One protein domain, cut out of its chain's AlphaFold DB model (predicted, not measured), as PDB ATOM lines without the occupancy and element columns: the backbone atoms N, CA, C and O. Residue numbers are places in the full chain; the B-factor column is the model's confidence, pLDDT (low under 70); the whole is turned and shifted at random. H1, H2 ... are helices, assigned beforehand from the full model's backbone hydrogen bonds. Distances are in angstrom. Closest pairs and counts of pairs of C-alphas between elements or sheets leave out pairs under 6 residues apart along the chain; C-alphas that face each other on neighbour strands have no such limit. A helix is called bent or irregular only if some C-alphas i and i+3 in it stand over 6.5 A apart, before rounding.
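This is residues 2 to 73 of the 145 residues of the protein "Dicarboxylate/amino acid:cation symporter" of Pseudomonas sp. MWU12-2534b (UniProt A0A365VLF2). One very long helix, H3, makes the length of this model; H2 meets it near its first residues and the two open from there as a V, with no other named element between them. H3 kinks near residue 57, and residues 37 to 73 stick out free, while the short helix H1 sits at the end of H2 that is far from the corner of the V. The printed part has 72 residues with three named helices, in the order H1, H2, H3, and no named strand; the class is all helix. The whole is extended, with a radius of gyration of the C-alphas of 19.2 A and spans of 59 by 26 by 15 A.

Begin with H3, residues 29 to 72, and look near residue 57, where it has a kink of 48 degrees. H3 is irregular: C-alphas 31 and 34 are 7.5 A apart, and its line is a rough one. Look next at H2, residues 11 to 27, which only just touches H3, with 3 pairs of C-alphas within 8 A. H2 touches H3 with residues 25 to 26 alone, and H3 touches H2 with residues 32 to 36 alone; the closest C-alphas of the two, those of Leu 25 and Ala 32, are 5.6 A apart. H2 and H3 form a helical hairpin, opposite ways at a shallow tilt of 26 degrees. From H2 go to H1, residues 2 to 7, which only just touches residues 13 to 14 of H2, with 3 pairs of C-alphas within 8 A, and only at the corner by their link. The closest C-alphas there, those of Ala 5 and Gln 13, are 6.6 A apart; H1 and H2 run opposite ways at a steep tilt of 38 degrees. H1 and H3 are apart. In H1 and H2 every O i to N i+4 pair is within hydrogen-bond range; in H3, 34 of 40 are.

Find C-alpha 29 at (112.166, 119.169, 60.452); from there H3 runs to C-alpha 72 at (113.857, 163.928, 96.335), 57.4 A away. H2 begins at C-alpha 11, (112.667, 132.667, 84.436), and ends at C-alpha 27, 24.3 A on. H1 starts at C-alpha 2, (103.675, 124.258, 82.993), and measures 9.0 A to C-alpha 7.

The C-alphas farthest apart are those of Arg 31 and Gly 73, at 60.3 A. The printed part has no cut. Both links, H1 to H2 with 3 residues and H2 to H3 with 1, are tight. Residues 7 to 12 stand free, as do residues 37 to 73, of which 37 to 72 belong to H3. In the B-factor column the mean pLDDT of the printed part is 85.0, and residues 2 to 9 are under 70.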
ATOM      1  N   VAL A   2     103.013 123.300  83.925       57.91
ATOM      2  CA  VAL A   2     103.675 124.258  82.993       57.91
ATOM      3  C   VAL A   2     103.104 125.686  83.115       57.91
ATOM      4  O   VAL A   2     103.848 126.658  83.067       57.91
ATOM      5  N   LEU A   3     101.801 125.803  83.392       58.19
ATOM      6  CA  LEU A   3     101.103 127.066  83.676       58.19
ATOM      7  C   LEU A   3     101.545 127.753  84.986       58.19
ATOM      8  O   LEU A   3     101.507 128.972  85.083       58.19
ATOM      9  N   ASP A   4     102.011 126.982  85.966       58.25
ATOM     10  CA  ASP A   4     102.433 127.455  87.292       58.25
ATOM     11  C   ASP A   4     103.864 128.032  87.261       58.25
ATOM     12  O   ASP A   4     104.173 129.016  87.924       58.25
ATOM     13  N   ALA A   5     104.733 127.490  86.395       57.00
ATOM     14  CA  ALA A   5     106.073 128.036  86.142       57.00
ATOM     15  C   ALA A   5     106.031 129.367  85.363       57.00
ATOM     16  O   ALA A   5     106.885 130.229  85.566       57.00
ATOM     17  N   LEU A   6     105.013 129.548  84.511       56.09
ATOM     18  CA  LEU A   6     104.707 130.820  83.846       56.09
ATOM     19  C   LEU A   6     104.172 131.875  84.831       56.09
ATOM     20  O   LEU A   6     104.469 133.055  84.664       56.09
ATOM     21  N   ALA A   7     103.427 131.461  85.862       59.81
ATOM     22  CA  ALA A   7     102.841 132.356  86.863       59.81
ATOM     23  C   ALA A   7     103.797 132.706  88.024       59.81
ATOM     24  O   ALA A   7     103.712 133.798  88.581       59.81
ATOM     25  N   GLY A   8     104.728 131.811  88.373       61.16
ATOM     26  CA  GLY A   8     105.631 131.959  89.522       61.16
ATOM     27  C   GLY A   8     106.911 132.770  89.283       61.16
ATOM     28  O   GLY A   8     107.746 132.856  90.181       61.16
ATOM     29  N   GLY A   9     107.117 133.340  88.090       60.56
ATOM     30  CA  GLY A   9     108.302 134.161  87.794       60.56
ATOM     31  C   GLY A   9     109.625 133.385  87.714       60.56
ATOM     32  O   GLY A   9     110.701 133.982  87.761       60.56
ATOM     33  N   ALA A  10     109.582 132.058  87.573       77.94
ATOM     34  CA  ALA A  10     110.775 131.224  87.475       77.94
ATOM     35  C   ALA A  10     111.385 131.285  86.062       77.94
ATOM     36  O   ALA A  10     111.268 130.352  85.266       77.94
ATOM     37  N   MET A  11     112.070 132.392  85.753       79.88
ATOM     38  CA  MET A  11     112.667 132.667  84.436       79.88
ATOM     39  C   MET A  11     113.528 131.508  83.907       79.88
ATOM     40  O   MET A  11     113.437 131.163  82.731       79.88
ATOM     41  N   LEU A  12     114.312 130.857  84.775       85.38
ATOM     42  CA  LEU A  12     115.153 129.718  84.391       85.38
ATOM     43  C   LEU A  12     114.332 128.512  83.907       85.38
ATOM     44  O   LEU A  12     114.710 127.858  82.938       85.38
ATOM     45  N   GLN A  13     113.202 128.224  84.558       84.31
ATOM     46  CA  GLN A  13     112.330 127.105  84.188       84.31
ATOM     47  C   GLN A  13     111.639 127.371  82.849       84.31
ATOM     48  O   GLN A  13     111.565 126.480  82.005       84.31
ATOM     49  N   ILE A  14     111.192 128.610  82.629       86.12
ATOM     50  CA  ILE A  14     110.595 129.043  81.360       86.12
ATOM     51  C   ILE A  14     111.619 128.909  80.225       86.12
ATOM     52  O   ILE A  14     111.300 128.360  79.172       86.12
ATOM     53  N   LEU A  15     112.862 129.345  80.458       88.38
ATOM     54  CA  LEU A  15     113.943 129.256  79.476       88.38
ATOM     55  C   LEU A  15     114.280 127.797  79.138       88.38
ATOM     56  O   LEU A  15     114.424 127.462  77.965       88.38
ATOM     57  N   LEU A  16     114.331 126.915  80.142       89.00
ATOM     58  CA  LEU A  16     114.569 125.485  79.935       89.00
ATOM     59  C   LEU A  16     113.479 124.843  79.065       89.00
ATOM     60  O   LEU A  16     113.791 124.130  78.112       89.00
ATOM     61  N   VAL A  17     112.205 125.109  79.367       89.25
ATOM     62  CA  VAL A  17     111.076 124.573  78.589       89.25
ATOM     63  C   VAL A  17     111.093 125.113  77.159       89.25
ATOM     64  O   VAL A  17     110.922 124.336  76.222       89.25
ATOM     65  N   ALA A  18     111.353 126.410  76.973       89.12
ATOM     66  CA  ALA A  18     111.455 127.023  75.650       89.12
ATOM     67  C   ALA A  18     112.597 126.418  74.815       89.12
ATOM     68  O   ALA A  18     112.405 126.141  73.632       89.12
ATOM     69  N   LEU A  19     113.756 126.154  75.429       91.25
ATOM     70  CA  LEU A  19     114.898 125.527  74.759       91.25
ATOM     71  C   LEU A  19     114.573 124.095  74.306       91.25
ATOM     72  O   LEU A  19     114.823 123.741  73.154       91.25
ATOM     73  N   LEU A  20     113.985 123.278  75.187       91.31
ATOM     74  CA  LEU A  20     113.588 121.902  74.865       91.31
ATOM     75  C   LEU A  20     112.503 121.861  73.783       91.31
ATOM     76  O   LEU A  20     112.555 121.023  72.883       91.31
ATOM     77  N   PHE A  21     111.545 122.784  73.842       89.75
ATOM     78  CA  PHE A  21     110.499 122.921  72.834       89.75
ATOM     79  C   PHE A  21     111.065 123.352  71.473       89.75
ATOM     80  O   PHE A  21     110.710 122.772  70.448       89.75
ATOM     81  N   GLY A  22     112.001 124.308  71.458       90.31
ATOM     82  CA  GLY A  22     112.722 124.711  70.249       90.31
ATOM     83  C   GLY A  22     113.545 123.571  69.643       90.31
ATOM     84  O   GLY A  22     113.504 123.361  68.432       90.31
ATOM     85  N   TYR A  23     114.227 122.781  70.479       91.69
ATOM     86  CA  TYR A  23     114.943 121.580  70.038       91.69
ATOM     87  C   TYR A  23     113.997 120.532  69.435       91.69
ATOM     88  O   TYR A  23     114.296 119.974  68.381       91.69
ATOM     89  N   ALA A  24     112.841 120.289  70.059       90.50
ATOM     90  CA  ALA A  24     111.844 119.360  69.533       90.50
ATOM     91  C   ALA A  24     111.308 119.815  68.166       90.50
ATOM     92  O   ALA A  24     111.276 119.017  67.235       90.50
ATOM     93  N   LEU A  25     110.959 121.098  68.007       88.81
ATOM     94  CA  LEU A  25     110.552 121.664  66.714       88.81
ATOM     95  C   LEU A  25     111.634 121.482  65.641       88.81
ATOM     96  O   LEU A  25     111.320 121.066  64.530       88.81
ATOM     97  N   PHE A  26     112.903 121.731  65.980       88.12
ATOM     98  CA  PHE A  26     114.023 121.510  65.063       88.12
ATOM     99  C   PHE A  26     114.167 120.031  64.665       88.12
ATOM    100  O   PHE A  26     114.350 119.723  63.490       88.12
ATOM    101  N   ALA A  27     114.022 119.106  65.619       89.50
ATOM    102  CA  ALA A  27     114.124 117.667  65.377       89.50
ATOM    103  C   ALA A  27     112.994 117.107  64.487       89.50
ATOM    104  O   ALA A  27     113.189 116.084  63.830       89.50
ATOM    105  N   LEU A  28     111.825 117.760  64.442       88.88
ATOM    106  CA  LEU A  28     110.705 117.378  63.570       88.88
ATOM    107  C   LEU A  28     110.858 117.858  62.108       88.88
ATOM    108  O   LEU A  28     110.086 117.415  61.250       88.88
ATOM    109  N   GLY A  29     111.840 118.718  61.810       82.81
ATOM    110  CA  GLY A  29     112.166 119.169  60.452       82.81
ATOM    111  C   GLY A  29     111.011 119.886  59.739       82.81
ATOM    112  O   GLY A  29     110.280 120.664  60.350       82.81
ATOM    113  N   GLU A  30     110.816 119.598  58.448       81.25
ATOM    114  CA  GLU A  30     109.801 120.241  57.584       81.25
ATOM    115  C   GLU A  30     108.365 120.132  58.134       81.25
ATOM    116  O   GLU A  30     107.532 121.003  57.906       81.25
ATOM    117  N   ARG A  31     108.050 119.106  58.938       82.56
ATOM    118  CA  ARG A  31     106.701 118.950  59.523       82.56
ATOM    119  C   ARG A  31     106.385 120.010  60.582       82.56
ATOM    120  O   ARG A  31     105.214 120.244  60.875       82.56
ATOM    121  N   ALA A  32     107.410 120.618  61.172       86.38
ATOM    122  CA  ALA A  32     107.290 121.655  62.191       86.38
ATOM    123  C   ALA A  32     107.360 123.080  61.618       86.38
ATOM    124  O   ALA A  32     107.117 124.038  62.355       86.38
ATOM    125  N   GLU A  33     107.646 123.230  60.323       86.00
ATOM    126  CA  GLU A  33     107.781 124.517  59.636       86.00
ATOM    127  C   GLU A  33     106.591 125.478  59.845       86.00
ATOM    128  O   GLU A  33     106.836 126.605  60.284       86.00
ATOM    129  N   PRO A  34     105.311 125.068  59.697       89.00
ATOM    130  CA  PRO A  34     104.189 125.989  59.915       89.00
ATOM    131  C   PRO A  34     104.064 126.446  61.378       89.00
ATOM    132  O   PRO A  34     103.636 127.565  61.660       89.00
ATOM    133  N   LEU A  35     104.448 125.600  62.341       89.62
ATOM    134  CA  LEU A  35     104.458 125.980  63.757       89.62
ATOM    135  C   LEU A  35     105.605 126.946  64.063       89.62
ATOM    136  O   LEU A  35     105.404 127.918  64.794       89.62
ATOM    137  N   ALA A  36     106.784 126.706  63.489       87.75
ATOM    138  CA  ALA A  36     107.936 127.589  63.623       87.75
ATOM    139  C   ALA A  36     107.667 128.975  63.010       87.75
ATOM    140  O   ALA A  36     108.039 129.990  63.603       87.75
ATOM    141  N   GLU A  37     106.980 129.036  61.869       89.50
ATOM    142  CA  GLU A  37     106.594 130.294  61.225       89.50
ATOM    143  C   GLU A  37     105.586 131.085  62.072       89.50
ATOM    144  O   GLU A  37     105.776 132.278  62.318       89.50
ATOM    145  N   ASN A  38     104.591 130.408  62.650       91.69
ATOM    146  CA  ASN A  38     103.667 131.035  63.597       91.69
ATOM    147  C   ASN A  38     104.398 131.605  64.826       91.69
ATOM    148  O   ASN A  38     104.122 132.728  65.246       91.69
ATOM    149  N   LEU A  39     105.352 130.865  65.402       90.19
ATOM    150  CA  LEU A  39     106.168 131.336  66.532       90.19
ATOM    151  C   LEU A  39     107.007 132.573  66.176       90.19
ATOM    152  O   LEU A  39     107.146 133.487  66.997       90.19
ATOM    153  N   ARG A  40     107.534 132.640  64.949       89.06
ATOM    154  CA  ARG A  40     108.227 133.836  64.444       89.06
ATOM    155  C   ARG A  40     107.286 135.035  64.368       89.06
ATOM    156  O   ARG A  40     107.650 136.102  64.856       89.06
ATOM    157  N   LEU A  41     106.067 134.845  63.866       91.69
ATOM    158  CA  LEU A  41     105.065 135.909  63.813       91.69
ATOM    159  C   LEU A  41     104.722 136.435  65.218       91.69
ATOM    160  O   LEU A  41     104.683 137.643  65.435       91.69
ATOM    161  N   TRP A  42     104.553 135.549  66.205       91.19
ATOM    162  CA  TRP A  42     104.344 135.949  67.605       91.19
ATOM    163  C   TRP A  42     105.508 136.765  68.174       91.19
ATOM    164  O   TRP A  42     105.299 137.736  68.910       91.19
ATOM    165  N   THR A  43     106.736 136.390  67.816       88.12
ATOM    166  CA  THR A  43     107.947 137.120  68.206       88.12
ATOM    167  C   THR A  43     107.951 138.522  67.590       88.12
ATOM    168  O   THR A  43     108.181 139.508  68.292       88.12
ATOM    169  N   GLU A  44     107.607 138.642  66.307       87.50
ATOM    170  CA  GLU A  44     107.532 139.925  65.605       87.50
ATOM    171  C   GLU A  44     106.429 140.835  66.167       87.50
ATOM    172  O   GLU A  44     106.665 142.022  66.405       87.50
ATOM    173  N   VAL A  45     105.249 140.284  66.471       93.44
ATOM    174  CA  VAL A  45     104.167 141.023  67.142       93.44
ATOM    175  C   VAL A  45     104.632 141.540  68.503       93.44
ATOM    176  O   VAL A  45     104.420 142.713  68.818       93.44
ATOM    177  N   SER A  46     105.323 140.710  69.287       90.00
ATOM    178  CA  SER A  46     105.870 141.108  70.591       90.00
ATOM    179  C   SER A  46     106.867 142.262  70.449       90.00
ATOM    180  O   SER A  46     106.756 143.267  71.155       90.00
ATOM    181  N   PHE A  47     107.780 142.189  69.475       86.19
ATOM    182  CA  PHE A  47     108.694 143.293  69.176       86.19
ATOM    183  C   PHE A  47     107.967 144.553  68.698       86.19
ATOM    184  O   PHE A  47     108.349 145.662  69.083       86.19
ATOM    185  N   LYS A  48     106.890 144.423  67.914       88.25
ATOM    186  CA  LYS A  48     106.083 145.568  67.473       88.25
ATOM    187  C   LYS A  48     105.417 146.271  68.652       88.25
ATOM    188  O   LYS A  48     105.446 147.500  68.715       88.25
ATOM    189  N   VAL A  49     104.873 145.511  69.599       91.31
ATOM    190  CA  VAL A  49     104.293 146.049  70.838       91.31
ATOM    191  C   VAL A  49     105.357 146.792  71.647       91.31
ATOM    192  O   VAL A  49     105.143 147.949  72.011       91.31
ATOM    193  N   VAL A  50     106.530 146.186  71.857       89.12
ATOM    194  CA  VAL A  50     107.654 146.842  72.548       89.12
ATOM    195  C   VAL A  50     108.072 148.129  71.829       89.12
ATOM    196  O   VAL A  50     108.275 149.151  72.476       89.12
ATOM    197  N   SER A  51     108.126 148.131  70.495       87.06
ATOM    198  CA  SER A  51     108.451 149.321  69.698       87.06
ATOM    199  C   SER A  51     107.432 150.454  69.877       87.06
ATOM    200  O   SER A  51     107.814 151.620  70.016       87.06
ATOM    201  N   VAL A  52     106.137 150.128  69.934       90.94
ATOM    202  CA  VAL A  52     105.086 151.111  70.237       90.94
ATOM    203  C   VAL A  52     105.281 151.676  71.643       90.94
ATOM    204  O   VAL A  52     105.264 152.892  71.807       90.94
ATOM    205  N   ILE A  53     105.543 150.830  72.640       91.81
ATOM    206  CA  ILE A  53     105.806 151.269  74.020       91.81
ATOM    207  C   ILE A  53     107.036 152.186  74.078       91.81
ATOM    208  O   ILE A  53     106.987 153.240  74.713       91.81
ATOM    209  N   LEU A  54     108.112 151.850  73.361       89.94
ATOM    210  CA  LEU A  54     109.326 152.667  73.287       89.94
ATOM    211  C   LEU A  54     109.079 154.057  72.678       89.94
ATOM    212  O   LEU A  54     109.730 155.014  73.089       89.94
ATOM    213  N   ARG A  55     108.106 154.219  71.769       89.31
ATOM    214  CA  ARG A  55     107.700 155.556  71.285       89.31
ATOM    215  C   ARG A  55     107.083 156.425  72.382       89.31
ATOM    216  O   ARG A  55     107.231 157.643  72.330       89.31
ATOM    217  N   PHE A  56     106.425 155.820  73.368       92.06
ATOM    218  CA  PHE A  56     105.865 156.523  74.529       92.06
ATOM    219  C   PHE A  56     106.847 156.629  75.704       92.06
ATOM    220  O   PHE A  56     106.676 157.490  76.571       92.06
ATOM    221  N   ALA A  57     107.911 155.820  75.714       91.06
ATOM    222  CA  ALA A  57     108.972 155.870  76.715       91.06
ATOM    223  C   ALA A  57     109.549 157.273  76.992       91.06
ATOM    224  O   ALA A  57     109.728 157.562  78.172       91.06
ATOM    225  N   PRO A  58     109.803 158.183  76.021       89.56
ATOM    226  CA  PRO A  58     110.332 159.514  76.344       89.56
ATOM    227  C   PRO A  58     109.425 160.301  77.297       89.56
ATOM    228  O   PRO A  58     109.920 160.963  78.207       89.56
ATOM    229  N   ILE A  59     108.103 160.182  77.144       94.12
ATOM    230  CA  ILE A  59     107.128 160.841  78.022       94.12
ATOM    231  C   ILE A  59     107.142 160.180  79.407       94.12
ATOM    232  O   ILE A  59     107.170 160.874  80.423       94.12
ATOM    233  N   GLY A  60     107.177 158.845  79.455       91.06
ATOM    234  CA  GLY A  60     107.237 158.092  80.711       91.06
ATOM    235  C   GLY A  60     108.515 158.362  81.510       91.06
ATOM    236  O   GLY A  60     108.454 158.616  82.712       91.06
ATOM    237  N   VAL A  61     109.671 158.380  80.842       91.19
ATOM    238  CA  VAL A  61     110.970 158.693  81.451       91.19
ATOM    239  C   VAL A  61     110.997 160.141  81.927       91.19
ATOM    240  O   VAL A  61     111.418 160.388  83.054       91.19
ATOM    241  N   PHE A  62     110.502 161.092  81.129       91.38
ATOM    242  CA  PHE A  62     110.421 162.490  81.551       91.38
ATOM    243  C   PHE A  62     109.564 162.651  82.811       91.38
ATOM    244  O   PHE A  62     110.006 163.277  83.773       91.38
ATOM    245  N   ALA A  63     108.383 162.026  82.853       91.62
ATOM    246  CA  ALA A  63     107.518 162.048  84.028       91.62
ATOM    247  C   ALA A  63     108.188 161.404  85.255       91.62
ATOM    248  O   ALA A  63     108.140 161.967  86.349       91.62
ATOM    249  N   ALA A  64     108.863 160.262  85.081       88.94
ATOM    250  CA  ALA A  64     109.563 159.568  86.160       88.94
ATOM    251  C   ALA A  64     110.743 160.386  86.717       88.94
ATOM    252  O   ALA A  64     110.908 160.498  87.936       88.94
ATOM    253  N   VAL A  65     111.543 160.999  85.840       88.56
ATOM    254  CA  VAL A  65     112.674 161.853  86.230       88.56
ATOM    255  C   VAL A  65     112.173 163.134  86.899       88.56
ATOM    256  O   VAL A  65     112.667 163.485  87.969       88.56
ATOM    257  N   ALA A  66     111.149 163.785  86.339       89.38
ATOM    258  CA  ALA A  66     110.534 164.973  86.929       89.38
ATOM    259  C   ALA A  66     109.945 164.684  88.319       89.38
ATOM    260  O   ALA A  66     110.174 165.453  89.250       89.38
ATOM    261  N   PHE A  67     109.255 163.551  88.495       87.88
ATOM    262  CA  PHE A  67     108.734 163.124  89.796       87.88
ATOM    263  C   PHE A  67     109.853 162.861  90.808       87.88
ATOM    264  O   PHE A  67     109.776 163.305  91.954       87.88
ATOM    265  N   THR A  68     110.917 162.175  90.383       85.88
ATOM    266  CA  THR A  68     112.057 161.852  91.252       85.88
ATOM    267  C   THR A  68     112.768 163.119  91.724       85.88
ATOM    268  O   THR A  68     113.022 163.270  92.919       85.88
ATOM    269  N   ILE A  69     113.019 164.068  90.818       86.94
ATOM    270  CA  ILE A  69     113.630 165.361  91.157       86.94
ATOM    271  C   ILE A  69     112.667 166.212  91.998       86.94
ATOM    272  O   ILE A  69     113.099 166.856  92.948       86.94
ATOM    273  N   GLY A  70     111.364 166.182  91.707       86.44
ATOM    274  CA  GLY A  70     110.352 166.927  92.459       86.44
ATOM    275  C   GLY A  70     110.183 166.450  93.905       86.44
ATOM    276  O   GLY A  70     109.991 167.271  94.796       86.44
ATOM    277  N   LYS A  71     110.284 165.137  94.160       84.00
ATOM    278  CA  LYS A  71     110.167 164.561  95.513       84.00
ATOM    279  C   LYS A  71     111.471 164.532  96.302       84.00
ATOM    280  O   LYS A  71     111.440 164.752  97.509       84.00
ATOM    281  N   PHE A  72     112.587 164.206  95.656       80.94
ATOM    282  CA  PHE A  72     113.857 163.928  96.335       80.94
ATOM    283  C   PHE A  72     114.962 164.952  96.014       80.94
ATOM    284  O   PHE A  72     116.078 164.848  96.527       80.94
ATOM    285  N   GLY A  73     114.661 165.959  95.188       81.69
ATOM    286  CA  GLY A  73     115.589 167.020  94.806       81.69
ATOM    287  C   GLY A  73     116.756 166.542  93.936       81.69
ATOM    288  O   GLY A  73     116.865 165.378  93.549       81.69
TER     289      GLY A  73